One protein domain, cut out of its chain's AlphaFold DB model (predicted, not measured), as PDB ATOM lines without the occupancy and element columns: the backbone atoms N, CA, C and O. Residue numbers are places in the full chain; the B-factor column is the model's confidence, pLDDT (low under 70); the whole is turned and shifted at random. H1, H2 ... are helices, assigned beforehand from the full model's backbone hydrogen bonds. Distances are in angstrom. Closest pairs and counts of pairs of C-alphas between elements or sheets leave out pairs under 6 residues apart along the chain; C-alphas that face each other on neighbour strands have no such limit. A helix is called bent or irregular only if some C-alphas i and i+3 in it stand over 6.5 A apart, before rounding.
ATOM      1  N   LYS A   3     -23.948 -28.770   0.807       56.03
ATOM      2  CA  LYS A   3     -23.128 -29.033  -0.395       56.03
ATOM      3  C   LYS A   3     -21.898 -29.935  -0.163       56.03
ATOM      4  O   LYS A   3     -21.680 -30.821  -0.984       56.03
ATOM      5  N   PRO A   4     -21.110 -29.795   0.926       66.31
ATOM      6  CA  PRO A   4     -19.904 -30.606   1.092       66.31
ATOM      7  C   PRO A   4     -20.192 -32.080   1.378       66.31
ATOM      8  O   PRO A   4     -19.324 -32.917   1.161       66.31
ATOM      9  N   GLN A   5     -21.352 -32.420   1.946       81.81
ATOM     10  CA  GLN A   5     -21.625 -33.787   2.394       81.81
ATOM     11  C   GLN A   5     -22.156 -34.660   1.257       81.81
ATOM     12  O   GLN A   5     -21.603 -35.735   1.031       81.81
ATOM     13  N   THR A   6     -23.141 -34.175   0.494       85.56
ATOM     14  CA  THR A   6     -23.670 -34.903  -0.669       85.56
ATOM     15  C   THR A   6     -22.577 -35.152  -1.706       85.56
ATOM     16  O   THR A   6     -22.391 -36.289  -2.118       85.56
ATOM     17  N   GLU A   7     -21.775 -34.138  -2.046       89.31
ATOM     18  CA  GLU A   7     -20.658 -34.288  -2.994       89.31
ATOM     19  C   GLU A   7     -19.603 -35.294  -2.518       89.31
ATOM     20  O   GLU A   7     -19.113 -36.114  -3.296       89.31
ATOM     21  N   ARG A   8     -19.274 -35.294  -1.219       90.94
ATOM     22  CA  ARG A   8     -18.368 -36.301  -0.645       90.94
ATOM     23  C   ARG A   8     -18.951 -37.709  -0.753       90.94
ATOM     24  O   ARG A   8     -18.215 -38.635  -1.084       90.94
ATOM     25  N   HIS A   9     -20.247 -37.879  -0.497       93.50
ATOM     26  CA  HIS A   9     -20.914 -39.171  -0.646       93.50
ATOM     27  C   HIS A   9     -20.972 -39.627  -2.108       93.50
ATOM     28  O   HIS A   9     -20.650 -40.781  -2.369       93.50
ATOM     29  N   VAL A  10     -21.282 -38.734  -3.054       93.69
ATOM     30  CA  VAL A  10     -21.260 -39.030  -4.499       93.69
ATOM     31  C   VAL A  10     -19.889 -39.557  -4.911       93.69
ATOM     32  O   VAL A  10     -19.787 -40.657  -5.451       93.69
ATOM     33  N   ARG A  11     -18.816 -38.825  -4.580       94.62
ATOM     34  CA  ARG A  11     -17.438 -39.251  -4.880       94.62
ATOM     35  C   ARG A  11     -17.110 -40.600  -4.248       94.62
ATOM     36  O   ARG A  11     -16.534 -41.456  -4.908       94.62
ATOM     37  N   ARG A  12     -17.504 -40.808  -2.988       95.75
ATOM     38  CA  ARG A  12     -17.276 -42.075  -2.281       95.75
ATOM     39  C   ARG A  12     -17.948 -43.251  -2.990       95.75
ATOM     40  O   ARG A  12     -17.292 -44.274  -3.148       95.75
ATOM     41  N   ILE A  13     -19.209 -43.101  -3.400       96.38
ATOM     42  CA  ILE A  13     -19.959 -44.148  -4.109       96.38
ATOM     43  C   ILE A  13     -19.297 -44.443  -5.459       96.38
ATOM     44  O   ILE A  13     -19.037 -45.602  -5.764       96.38
ATOM     45  N   LEU A  14     -18.956 -43.412  -6.241       95.38
ATOM     46  CA  LEU A  14     -18.289 -43.586  -7.536       95.38
ATOM     47  C   LEU A  14     -16.952 -44.332  -7.399       95.38
ATOM     48  O   LEU A  14     -16.695 -45.273  -8.142       95.38
ATOM     49  N   CYS A  15     -16.125 -43.977  -6.410       95.56
ATOM     50  CA  CYS A  15     -14.847 -44.652  -6.163       95.56
ATOM     51  C   CYS A  15     -14.994 -46.091  -5.628       95.56
ATOM     52  O   CYS A  15     -14.045 -46.881  -5.712       95.56
ATOM     53  N   SER A  16     -16.145 -46.452  -5.050       94.88
ATOM     54  CA  SER A  16     -16.399 -47.819  -4.584       94.88
ATOM     55  C   SER A  16     -16.944 -48.746  -5.663       94.88
ATOM     56  O   SER A  16     -16.931 -49.955  -5.440       94.88
ATOM     57  N   LEU A  17     -17.364 -48.225  -6.821       95.19
ATOM     58  CA  LEU A  17     -17.823 -49.064  -7.926       95.19
ATOM     59  C   LEU A  17     -16.702 -49.994  -8.404       95.19
ATOM     60  O   LEU A  17     -15.514 -49.645  -8.414       95.19
ATOM     61  N   ARG A  18     -17.085 -51.218  -8.761       93.06
ATOM     62  CA  ARG A  18     -16.176 -52.253  -9.254       93.06
ATOM     63  C   ARG A  18     -16.678 -52.788 -10.582       93.06
ATOM     64  O   ARG A  18     -17.830 -53.204 -10.694       93.06
ATOM     65  N   SER A  19     -15.795 -52.810 -11.570       89.75
ATOM     66  CA  SER A  19     -16.069 -53.458 -12.845       89.75
ATOM     67  C   SER A  19     -15.891 -54.965 -12.696       89.75
ATOM     68  O   SER A  19     -14.855 -55.437 -12.230       89.75
ATOM     69  N   SER A  20     -16.911 -55.719 -13.089       86.50
ATOM     70  CA  SER A  20     -16.800 -57.168 -13.247       86.50
ATOM     71  C   SER A  20     -16.008 -57.542 -14.516       86.50
ATOM     72  O   SER A  20     -16.242 -56.912 -15.552       86.50
ATOM     73  N   PRO A  21     -15.124 -58.560 -14.478       81.56
ATOM     74  CA  PRO A  21     -14.366 -59.027 -15.646       81.56
ATOM     75  C   PRO A  21     -15.232 -59.577 -16.786       81.56
ATOM     76  O   PRO A  21     -14.799 -59.593 -17.931       81.56
ATOM     77  N   ASP A  22     -16.449 -60.028 -16.478       86.25
ATOM     78  CA  ASP A  22     -17.408 -60.596 -17.436       86.25
ATOM     79  C   ASP A  22     -18.300 -59.538 -18.118       86.25
ATOM     80  O   ASP A  22     -19.243 -59.885 -18.826       86.25
ATOM     81  N   GLY A  23     -18.050 -58.245 -17.875       78.75
ATOM     82  CA  GLY A  23     -18.870 -57.140 -18.388       78.75
ATOM     83  C   GLY A  23     -20.213 -56.955 -17.666       78.75
ATOM     84  O   GLY A  23     -20.876 -55.937 -17.853       78.75
ATOM     85  N   ASN A  24     -20.612 -57.873 -16.779       84.81
ATOM     86  CA  ASN A  24     -21.847 -57.773 -16.003       84.81
ATOM     87  C   ASN A  24     -21.609 -56.991 -14.707       84.81
ATOM     88  O   ASN A  24     -21.638 -57.530 -13.600       84.81
ATOM     89  N   HIS A  25     -21.332 -55.696 -14.841       88.25
ATOM     90  CA  HIS A  25     -20.935 -54.859 -13.710       88.25
ATOM     91  C   HIS A  25     -22.047 -54.680 -12.665       88.25
ATOM     92  O   HIS A  25     -21.751 -54.554 -11.480       88.25
ATOM     93  N   ARG A  26     -23.326 -54.703 -13.065       92.75
ATOM     94  CA  ARG A  26     -24.478 -54.462 -12.168       92.75
ATOM     95  C   ARG A  26     -24.328 -53.162 -11.367       92.75
ATOM     96  O   ARG A  26     -24.591 -53.140 -10.159       92.75
ATOM     97  N   PHE A  27     -23.860 -52.097 -12.019       96.00
ATOM     98  CA  PHE A  27     -23.614 -50.807 -11.382       96.00
ATOM     99  C   PHE A  27     -24.856 -50.263 -10.679       96.00
ATOM    100  O   PHE A  27     -24.725 -49.755  -9.570       96.00
ATOM    101  N   GLY A  28     -26.056 -50.459 -11.234       95.12
ATOM    102  CA  GLY A  28     -27.304 -50.058 -10.584       95.12
ATOM    103  C   GLY A  28     -27.443 -50.685  -9.195       95.12
ATOM    104  O   GLY A  28     -27.617 -49.982  -8.200       95.12
ATOM    105  N   LYS A  29     -27.236 -52.004  -9.084       95.69
ATOM    106  CA  LYS A  29     -27.288 -52.713  -7.793       95.69
ATOM    107  C   LYS A  29     -26.190 -52.261  -6.834       95.69
ATOM    108  O   LYS A  29     -26.458 -52.127  -5.642       95.69
ATOM    109  N   GLN A  30     -24.976 -52.023  -7.335       97.25
ATOM    110  CA  GLN A  30     -23.875 -51.520  -6.507       97.25
ATOM    111  C   GLN A  30     -24.209 -50.144  -5.924       97.25
ATOM    112  O   GLN A  30     -24.047 -49.939  -4.726       97.25
ATOM    113  N   VAL A  31     -24.736 -49.225  -6.737       97.25
ATOM    114  CA  VAL A  31     -25.132 -47.879  -6.300       97.25
ATOM    115  C   VAL A  31     -26.272 -47.948  -5.280       97.25
ATOM    116  O   VAL A  31     -26.181 -47.337  -4.216       97.25
ATOM    117  N   ILE A  32     -27.310 -48.747  -5.548       97.50
ATOM    118  CA  ILE A  32     -28.452 -48.931  -4.637       97.50
ATOM    119  C   ILE A  32     -28.035 -49.549  -3.299       97.50
ATOM    120  O   ILE A  32     -28.623 -49.215  -2.271       97.50
ATOM    121  N   ALA A  33     -26.998 -50.391  -3.259       96.81
ATOM    122  CA  ALA A  33     -26.505 -50.970  -2.008       96.81
ATOM    123  C   ALA A  33     -26.024 -49.910  -0.996       96.81
ATOM    124  O   ALA A  33     -26.008 -50.170   0.209       96.81
ATOM    125  N   HIS A  34     -25.681 -48.704  -1.460       96.00
ATOM    126  CA  HIS A  34     -25.334 -47.584  -0.589       96.00
ATOM    127  C   HIS A  34     -26.547 -46.870   0.012       96.00
ATOM    128  O   HIS A  34     -26.350 -46.054   0.906       96.00
ATOM    129  N   MET A  35     -27.773 -47.155  -0.434       95.44
ATOM    130  CA  MET A  35     -28.966 -46.400  -0.057       95.44
ATOM    131  C   MET A  35     -29.262 -46.461   1.445       95.44
ATOM    132  O   MET A  35     -29.504 -47.523   2.033       95.44
ATOM    133  N   ARG A  36     -29.253 -45.275   2.052       93.31
ATOM    134  CA  ARG A  36     -29.623 -44.966   3.433       93.31
ATOM    135  C   ARG A  36     -30.345 -43.607   3.463       93.31
ATOM    136  O   ARG A  36     -30.087 -42.783   2.580       93.31
ATOM    137  N   PRO A  37     -31.218 -43.335   4.450       90.75
ATOM    138  CA  PRO A  37     -31.943 -42.063   4.526       90.75
ATOM    139  C   PRO A  37     -31.033 -40.825   4.429       90.75
ATOM    140  O   PRO A  37     -31.339 -39.870   3.723       90.75
ATOM    141  N   GLU A  38     -29.860 -40.866   5.058       90.44
ATOM    142  CA  GLU A  38     -28.896 -39.764   5.113       90.44
ATOM    143  C   GLU A  38     -28.092 -39.537   3.821       90.44
ATOM    144  O   GLU A  38     -27.400 -38.524   3.691       90.44
ATOM    145  N   ASN A  39     -28.131 -40.474   2.870       92.31
ATOM    146  CA  ASN A  39     -27.353 -40.394   1.632       92.31
ATOM    147  C   ASN A  39     -28.189 -40.592   0.360       92.31
ATOM    148  O   ASN A  39     -27.616 -40.650  -0.729       92.31
ATOM    149  N   LEU A  40     -29.518 -40.621   0.485       94.06
ATOM    150  CA  LEU A  40     -30.455 -40.791  -0.623       94.06
ATOM    151  C   LEU A  40     -30.168 -39.822  -1.779       94.06
ATOM    152  O   LEU A  40     -30.010 -40.257  -2.917       94.06
ATOM    153  N   GLY A  41     -29.993 -38.528  -1.492       93.00
ATOM    154  CA  GLY A  41     -29.667 -37.529  -2.518       93.00
ATOM    155  C   GLY A  41     -28.354 -37.820  -3.259       93.00
ATOM    156  O   GLY A  41     -28.259 -37.602  -4.463       93.00
ATOM    157  N   ALA A  42     -27.349 -38.378  -2.574       95.00
ATOM    158  CA  ALA A  42     -26.088 -38.764  -3.208       95.00
ATOM    159  C   ALA A  42     -26.252 -39.998  -4.103       95.00
ATOM    160  O   ALA A  42     -25.715 -40.021  -5.207       95.00
ATOM    161  N   VAL A  43     -27.024 -40.994  -3.659       96.75
ATOM    162  CA  VAL A  43     -27.370 -42.170  -4.470       96.75
ATOM    163  C   VAL A  43     -28.118 -41.743  -5.731       96.75
ATOM    164  O   VAL A  43     -27.711 -42.109  -6.829       96.75
ATOM    165  N   MET A  44     -29.136 -40.891  -5.593       95.94
ATOM    166  CA  MET A  44     -29.908 -40.357  -6.719       95.94
ATOM    167  C   MET A  44     -29.031 -39.598  -7.722       95.94
ATOM    168  O   MET A  44     -29.139 -39.823  -8.926       95.94
ATOM    169  N   ARG A  45     -28.100 -38.760  -7.245       95.38
ATOM    170  CA  ARG A  45     -27.124 -38.080  -8.114       95.38
ATOM    171  C   ARG A  45     -26.247 -39.062  -8.887       95.38
ATOM    172  O   ARG A  45     -26.036 -38.862 -10.077       95.38
ATOM    173  N   VAL A  46     -25.735 -40.108  -8.237       96.62
ATOM    174  CA  VAL A  46     -24.897 -41.112  -8.913       96.62
ATOM    175  C   VAL A  46     -25.697 -41.878  -9.963       96.62
ATOM    176  O   VAL A  46     -25.197 -42.082 -11.065       96.62
ATOM    177  N   LEU A  47     -26.939 -42.251  -9.647       96.62
ATOM    178  CA  LEU A  47     -27.833 -42.908 -10.598       96.62
ATOM    179  C   LEU A  47     -28.064 -42.035 -11.842       96.62
ATOM    180  O   LEU A  47     -27.895 -42.529 -12.949       96.62
ATOM    181  N   VAL A  48     -28.336 -40.735 -11.677       95.00
ATOM    182  CA  VAL A  48     -28.462 -39.789 -12.805       95.00
ATOM    183  C   VAL A  48     -27.178 -39.671 -13.621       95.00
ATOM    184  O   VAL A  48     -27.223 -39.661 -14.845       95.00
ATOM    185  N   LEU A  49     -26.026 -39.553 -12.957       93.62
ATOM    186  CA  LEU A  49     -24.741 -39.377 -13.643       93.62
ATOM    187  C   LEU A  49     -24.390 -40.571 -14.534       93.62
ATOM    188  O   LEU A  49     -23.707 -40.409 -15.540       93.62
ATOM    189  N   LEU A  50     -24.825 -41.765 -14.144       93.94
ATOM    190  CA  LEU A  50     -24.479 -43.009 -14.818       93.94
ATOM    191  C   LEU A  50     -25.613 -43.540 -15.713       93.94
ATOM    192  O   LEU A  50     -25.354 -44.395 -16.559       93.94
ATOM    193  N   SER A  51     -26.846 -43.036 -15.582       92.81
ATOM    194  CA  SER A  51     -28.008 -43.552 -16.320       92.81
ATOM    195  C   SER A  51     -27.909 -43.371 -17.832       92.81
ATOM    196  O   SER A  51     -28.451 -44.182 -18.567       92.81
ATOM    197  N   GLU A  52     -27.201 -42.344 -18.312       87.50
ATOM    198  CA  GLU A  52     -27.009 -42.133 -19.757       87.50
ATOM    199  C   GLU A  52     -26.062 -43.169 -20.391       87.50
ATOM    200  O   GLU A  52     -26.032 -43.319 -21.609       87.50
ATOM    201  N   HIS A  53     -25.295 -43.897 -19.573       90.12
ATOM    202  CA  HIS A  53     -24.255 -44.817 -20.036       90.12
ATOM    203  C   HIS A  53     -24.558 -46.286 -19.729       90.12
ATOM    204  O   HIS A  53     -24.019 -47.173 -20.389       90.12
ATOM    205  N   PHE A  54     -25.405 -46.564 -18.733       91.81
ATOM    206  CA  PHE A  54     -25.643 -47.915 -18.233       91.81
ATOM    207  C   PHE A  54     -27.138 -48.183 -18.042       91.81
ATOM    208  O   PHE A  54     -27.787 -47.594 -17.177       91.81
ATOM    209  N   VAL A  55     -27.676 -49.125 -18.820       91.00
ATOM    210  CA  VAL A  55     -29.112 -49.469 -18.834       91.00
ATOM    211  C   VAL A  55     -29.607 -49.970 -17.472       91.00
ATOM    212  O   VAL A  55     -30.716 -49.647 -17.051       91.00
ATOM    213  N   ASP A  56     -28.794 -50.743 -16.747       94.31
ATOM    214  CA  ASP A  56     -29.162 -51.232 -15.414       94.31
ATOM    215  C   ASP A  56     -29.243 -50.095 -14.385       94.31
ATOM    216  O   ASP A  56     -30.094 -50.118 -13.498       94.31
ATOM    217  N   VAL A  57     -28.395 -49.075 -14.529       95.31
ATOM    218  CA  VAL A  57     -28.458 -47.859 -13.717       95.31
ATOM    219  C   VAL A  57     -29.687 -47.031 -14.072       95.31
ATOM    220  O   VAL A  57     -30.367 -46.562 -13.165       95.31
ATOM    221  N   GLU A  58     -29.998 -46.862 -15.360       93.69
ATOM    222  CA  GLU A  58     -31.190 -46.131 -15.805       93.69
ATOM    223  C   GLU A  58     -32.472 -46.723 -15.202       93.69
ATOM    224  O   GLU A  58     -33.322 -45.994 -14.685       93.69
ATOM    225  N   ALA A  59     -32.588 -48.054 -15.200       93.75
ATOM    226  CA  ALA A  59     -33.725 -48.749 -14.605       93.75
ATOM    227  C   ALA A  59     -33.856 -48.467 -13.096       93.75
ATOM    228  O   ALA A  59     -34.954 -48.182 -12.607       93.75
ATOM    229  N   GLU A  60     -32.742 -48.501 -12.357       96.50
ATOM    230  CA  GLU A  60     -32.733 -48.172 -10.928       96.50
ATOM    231  C   GLU A  60     -33.018 -46.688 -10.675       96.50
ATOM    232  O   GLU A  60     -33.774 -46.359  -9.760       96.50
ATOM    233  N   PHE A  61     -32.489 -45.791 -11.513       96.00
ATOM    234  CA  PHE A  61     -32.795 -44.367 -11.440       96.00
ATOM    235  C   PHE A  61     -34.295 -44.119 -11.593       96.00
ATOM    236  O   PHE A  61     -34.892 -43.476 -10.733       96.00
ATOM    237  N   ARG A  62     -34.922 -44.678 -12.635       94.56
ATOM    238  CA  ARG A  62     -36.364 -44.545 -12.883       94.56
ATOM    239  C   ARG A  62     -37.185 -45.017 -11.684       94.56
ATOM    240  O   ARG A  62     -38.101 -44.321 -11.246       94.56
ATOM    241  N   ARG A  63     -36.832 -46.180 -11.125       95.06
ATOM    242  CA  ARG A  63     -37.495 -46.742  -9.942       95.06
ATOM    243  C   ARG A  63     -37.384 -45.804  -8.737       95.06
ATOM    244  O   ARG A  63     -38.384 -45.543  -8.074       95.06
ATOM    245  N   CYS A  64     -36.188 -45.294  -8.454       94.88
ATOM    246  CA  CYS A  64     -35.951 -44.436  -7.297       94.88
ATOM    247  C   CYS A  64     -36.524 -43.028  -7.467       94.88
ATOM    248  O   CYS A  64     -37.076 -42.497  -6.510       94.88
ATOM    249  N   ALA A  65     -36.463 -42.446  -8.665       91.94
ATOM    250  CA  ALA A  65     -37.066 -41.148  -8.950       91.94
ATOM    251  C   ALA A  65     -38.583 -41.178  -8.744       91.94
ATOM    252  O   ALA A  65     -39.142 -40.220  -8.220       91.94
ATOM    253  N   GLY A  66     -39.245 -42.279  -9.119       91.44
ATOM    254  CA  GLY A  66     -40.671 -42.467  -8.844       91.44
ATOM    255  C   GLY A  66     -40.976 -42.671  -7.359       91.44
ATOM    256  O   GLY A  66     -41.930 -42.091  -6.852       91.44
ATOM    257  N   ALA A  67     -40.165 -43.471  -6.659       94.38
ATOM    258  CA  ALA A  67     -40.384 -43.795  -5.247       94.38
ATOM    259  C   ALA A  67     -40.070 -42.640  -4.278       94.38
ATOM    260  O   ALA A  67     -40.691 -42.561  -3.224       94.38
ATOM    261  N   PHE A  68     -39.120 -41.771  -4.630       94.81
ATOM    262  CA  PHE A  68     -38.609 -40.675  -3.795       94.81
ATOM    263  C   PHE A  68     -38.692 -39.332  -4.536       94.81
ATOM    264  O   PHE A  68     -37.721 -38.578  -4.628       94.81
ATOM    265  N   SER A  69     -39.831 -39.082  -5.182       93.25
ATOM    266  CA  SER A  69     -40.011 -37.948  -6.097       93.25
ATOM    267  C   SER A  69     -39.929 -36.593  -5.391       93.25
ATOM    268  O   SER A  69     -39.373 -35.642  -5.950       93.25
ATOM    269  N   GLU A  70     -40.424 -36.504  -4.156       94.06
ATOM    270  CA  GLU A  70     -40.363 -35.293  -3.336       94.06
ATOM    271  C   GLU A  70     -38.923 -34.992  -2.916       94.06
ATOM    272  O   GLU A  70     -38.416 -33.906  -3.197       94.06
ATOM    273  N   GLU A  71     -38.217 -35.970  -2.344       94.31
ATOM    274  CA  GLU A  71     -36.821 -35.820  -1.928       94.31
ATOM    275  C   GLU A  71     -35.911 -35.515  -3.116       94.31
ATOM    276  O   GLU A  71     -34.960 -34.735  -3.008       94.31
ATOM    277  N   TRP A  72     -36.209 -36.110  -4.271       94.25
ATOM    278  CA  TRP A  72     -35.486 -35.833  -5.498       94.25
ATOM    279  C   TRP A  72     -35.730 -34.415  -6.016       94.25
ATOM    280  O   TRP A  72     -34.780 -33.728  -6.394       94.25
ATOM    281  N   THR A  73     -36.973 -33.936  -5.979       94.12
ATOM    282  CA  THR A  73     -37.307 -32.548  -6.338       94.12
ATOM    283  C   THR A  73     -36.588 -31.565  -5.418       94.12
ATOM    284  O   THR A  73     -35.952 -30.614  -5.884       94.12
ATOM    285  N   ASP A  74     -36.598 -31.838  -4.118       93.50
ATOM    286  CA  ASP A  74     -35.857 -31.082  -3.116       93.50
ATOM    287  C   ASP A  74     -34.357 -31.041  -3.420       93.50
ATOM    288  O   ASP A  74     -33.728 -29.980  -3.354       93.50
ATOM    289  N   GLU A  75     -33.774 -32.172  -3.807       92.19
ATOM    290  CA  GLU A  75     -32.367 -32.259  -4.177       92.19
ATOM    291  C   GLU A  75     -32.055 -31.441  -5.443       92.19
ATOM    292  O   GLU A  75     -31.087 -30.672  -5.453       92.19
ATOM    293  N   LEU A  76     -32.903 -31.515  -6.477       93.50
ATOM    294  CA  LEU A  76     -32.779 -30.724  -7.708       93.50
ATOM    295  C   LEU A  76     -32.759 -29.216  -7.417       93.50
ATOM    296  O   LEU A  76     -31.908 -28.491  -7.943       93.50
ATOM    297  N   THR A  77     -33.641 -28.717  -6.544       93.12
ATOM    298  CA  THR A  77     -33.696 -27.277  -6.210       93.12
ATOM    299  C   THR A  77     -32.433 -26.759  -5.518       93.12
ATOM    300  O   THR A  77     -32.162 -25.553  -5.541       93.12
ATOM    301  N   ARG A  78     -31.618 -27.653  -4.951       89.81
ATOM    302  CA  ARG A  78     -30.353 -27.328  -4.274       89.81
ATOM    303  C   ARG A  78     -29.141 -27.417  -5.209       89.81
ATOM    304  O   ARG A  78     -28.058 -26.948  -4.843       89.81
ATOM    305  N   MET A  79     -29.301 -27.979  -6.410       90.00
ATOM    306  CA  MET A  79     -28.230 -28.105  -7.403       90.00
ATOM    307  C   MET A  79     -27.906 -26.765  -8.091       90.00
ATOM    308  O   MET A  79     -28.819 -25.973  -8.354       90.00
ATOM    309  N   PRO A  80     -26.630 -26.505  -8.427       90.81
ATOM    310  CA  PRO A  80     -26.226 -25.529  -9.438       90.81
ATOM    311  C   PRO A  80     -27.030 -25.650 -10.735       90.81
ATOM    312  O   PRO A  80     -27.467 -26.734 -11.103       90.81
ATOM    313  N   LEU A  81     -27.205 -24.535 -11.449       88.88
ATOM    314  CA  LEU A  81     -28.131 -24.446 -12.583       88.88
ATOM    315  C   LEU A  81     -27.876 -25.500 -13.674       88.88
ATOM    316  O   LEU A  81     -28.820 -26.131 -14.136       88.88
ATOM    317  N   VAL A  82     -26.617 -25.707 -14.066       87.12
ATOM    318  CA  VAL A  82     -26.255 -26.657 -15.134       87.12
ATOM    319  C   VAL A  82     -26.511 -28.101 -14.704       87.12
ATOM    320  O   VAL A  82     -27.084 -28.885 -15.457       87.12
ATOM    321  N   GLU A  83     -26.120 -28.451 -13.482       88.50
ATOM    322  CA  GLU A  83     -26.337 -29.784 -12.910       88.50
ATOM    323  C   GLU A  83     -27.829 -30.062 -12.727       88.50
ATOM    324  O   GLU A  83     -28.310 -31.120 -13.121       88.50
ATOM    325  N   ARG A  84     -28.575 -29.068 -12.229       93.12
ATOM    326  CA  ARG A  84     -30.033 -29.112 -12.118       93.12
ATOM    327  C   ARG A  84     -30.677 -29.359 -13.471       93.12
ATOM    328  O   ARG A  84     -31.513 -30.241 -13.575       93.12
ATOM    329  N   TRP A  85     -30.279 -28.611 -14.501       89.81
ATOM    330  CA  TRP A  85     -30.802 -28.782 -15.854       89.81
ATOM    331  C   TRP A  85     -30.599 -30.214 -16.359       89.81
ATOM    332  O   TRP A  85     -31.562 -30.858 -16.770       89.81
ATOM    333  N   ARG A  86     -29.368 -30.738 -16.264       88.81
ATOM    334  CA  ARG A  86     -29.043 -32.115 -16.676       88.81
ATOM    335  C   ARG A  86     -29.875 -33.144 -15.915       88.81
ATOM    336  O   ARG A  86     -30.484 -34.017 -16.524       88.81
ATOM    337  N   ALA A  87     -29.957 -33.007 -14.596       92.50
ATOM    338  CA  ALA A  87     -30.694 -33.931 -13.746       92.50
ATOM    339  C   ALA A  87     -32.217 -33.861 -13.969       92.50
ATOM    340  O   ALA A  87     -32.877 -34.898 -14.026       92.50
ATOM    341  N   SER A  88     -32.786 -32.669 -14.175       92.19
ATOM    342  CA  SER A  88     -34.199 -32.498 -14.539       92.19
ATOM    343  C   SER A  88     -34.511 -33.102 -15.909       92.19
ATOM    344  O   SER A  88     -35.531 -33.771 -16.061       92.19
ATOM    345  N   ARG A  89     -33.621 -32.926 -16.891       90.94
ATOM    346  CA  ARG A  89     -33.740 -33.543 -18.218       90.94
ATOM    347  C   ARG A  89     -33.727 -35.073 -18.134       90.94
ATOM    348  O   ARG A  89     -34.613 -35.712 -18.693       90.94
ATOM    349  N   ALA A  90     -32.773 -35.647 -17.399       90.81
ATOM    350  CA  ALA A  90     -32.699 -37.089 -17.166       90.81
ATOM    351  C   ALA A  90     -33.952 -37.618 -16.451       90.81
ATOM    352  O   ALA A  90     -34.471 -38.671 -16.803       90.81
ATOM    353  N   SER A  91     -34.484 -36.856 -15.491       92.38
ATOM    354  CA  SER A  91     -35.723 -37.206 -14.786       92.38
ATOM    355  C   SER A  91     -36.921 -37.243 -15.732       92.38
ATOM    356  O   SER A  91     -37.680 -38.204 -15.708       92.38
ATOM    357  N   LEU A  92     -37.073 -36.229 -16.593       90.56
ATOM    358  CA  LEU A  92     -38.126 -36.211 -17.611       90.56
ATOM    359  C   LEU A  92     -38.024 -37.444 -18.508       90.56
ATOM    360  O   LEU A  92     -38.986 -38.194 -18.595       90.56
ATOM    361  N   LEU A  93     -36.845 -37.713 -19.075       88.56
ATOM    362  CA  LEU A  93     -36.612 -38.914 -19.883       88.56
ATOM    363  C   LEU A  93     -36.961 -40.206 -19.137       88.56
ATOM    364  O   LEU A  93     -37.616 -41.076 -19.704       88.56
ATOM    365  N   ALA A  94     -36.582 -40.321 -17.864       87.62
ATOM    366  CA  ALA A  94     -36.876 -41.504 -17.069       87.62
ATOM    367  C   ALA A  94     -38.388 -41.740 -16.898       87.62
ATOM    368  O   ALA A  94     -38.806 -42.897 -16.869       87.62
ATOM    369  N   PHE A  95     -39.200 -40.680 -16.807       85.69
ATOM    370  CA  PHE A  95     -40.651 -40.784 -16.614       85.69
ATOM    371  C   PHE A  95     -41.460 -40.851 -17.911       85.69
ATOM    372  O   PHE A  95     -42.424 -41.610 -17.974       85.69
ATOM    373  N   SER A  96     -41.109 -40.060 -18.926       85.69
ATOM    374  CA  SER A  96     -41.873 -39.968 -20.177       85.69
ATOM    375  C   SER A  96     -41.283 -40.783 -21.324       85.69
ATOM    376  O   SER A  96     -41.933 -40.912 -22.354       85.69
ATOM    377  N   GLY A  97     -40.062 -41.310 -21.193       84.25
ATOM    378  CA  GLY A  97     -39.338 -42.006 -22.267       84.25
ATOM    379  C   GLY A  97     -38.800 -41.080 -23.367       84.25
ATOM    380  O   GLY A  97     -37.860 -41.434 -24.070       84.25
ATOM    381  N   GLU A  98     -39.348 -39.873 -23.487       87.19
ATOM    382  CA  GLU A  98     -38.954 -38.862 -24.465       87.19
ATOM    383  C   GLU A  98     -39.017 -37.446 -23.881       87.19
ATOM    384  O   GLU A  98     -39.734 -37.181 -22.914       87.19
ATOM    385  N   LEU A  99     -38.268 -36.514 -24.475       86.62
ATOM    386  CA  LEU A  99     -38.332 -35.099 -24.106       86.62
ATOM    387  C   LEU A  99     -39.403 -34.372 -24.924       86.62
ATOM    388  O   LEU A  99     -39.486 -34.580 -26.136       86.62
ATOM    389  N   PRO A 100     -40.148 -33.427 -24.318       88.31
ATOM    390  CA  PRO A 100     -41.092 -32.602 -25.057       88.31
ATOM    391  C   PRO A 100     -40.416 -31.888 -26.246       88.31
ATOM    392  O   PRO A 100     -39.355 -31.279 -26.058       88.31
TER     393      PRO A 100
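What this domain is: This is residues 3 to 100 of the 131 residues of an uncharacterized protein of Mesorhizobium sp (UniProt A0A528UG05). H3 is the core, with H1 crossing it, H2 and H4 packed on it side by side, and the hairpin of H5 and H6 crossing it. The all-helix printed part has 98 residues with six named helices, H1 to H6. It is compact, radius of gyration of the C-alphas 12.9 A, spanning 37 by 33 by 23 A.

How they stand to each other: H1, residues 3 to 16, touches the hub H3, residues 37 to 51, at a steep tilt of 60 degrees; C-alphas 10 and 42 are closest, 5.0 A. H2, residues 27 to 32, touches residues 56 to 61 of H4, residues 55 to 67; C-alphas 28 and 57 are closest, 4.0 A. H5, residues 69 to 78, and H6, residues 81 to 96, form a hairpin at a shallow tilt of 20 degrees; C-alphas 76 and 84 are closest, 5.4 A. O i to N i+4 pairs are within hydrogen-bond range throughout H1, H2, H4 and H6, 9 of 11 in H3 and 5 of 6 in H5.

Where its parts are: H1 begins at C-alpha 3 (-23.128, -29.033, -0.395); H6, 22.1 A long, ends at C-alpha 96 (-41.873, -39.968, -20.177). H3, 21.3 A, is irregular: C-alphas 38 and 41 are 8.0 A apart.

The domain as a whole: The printed part has no cut and no long link; pLDDT is under 70 at residues 3 to 4.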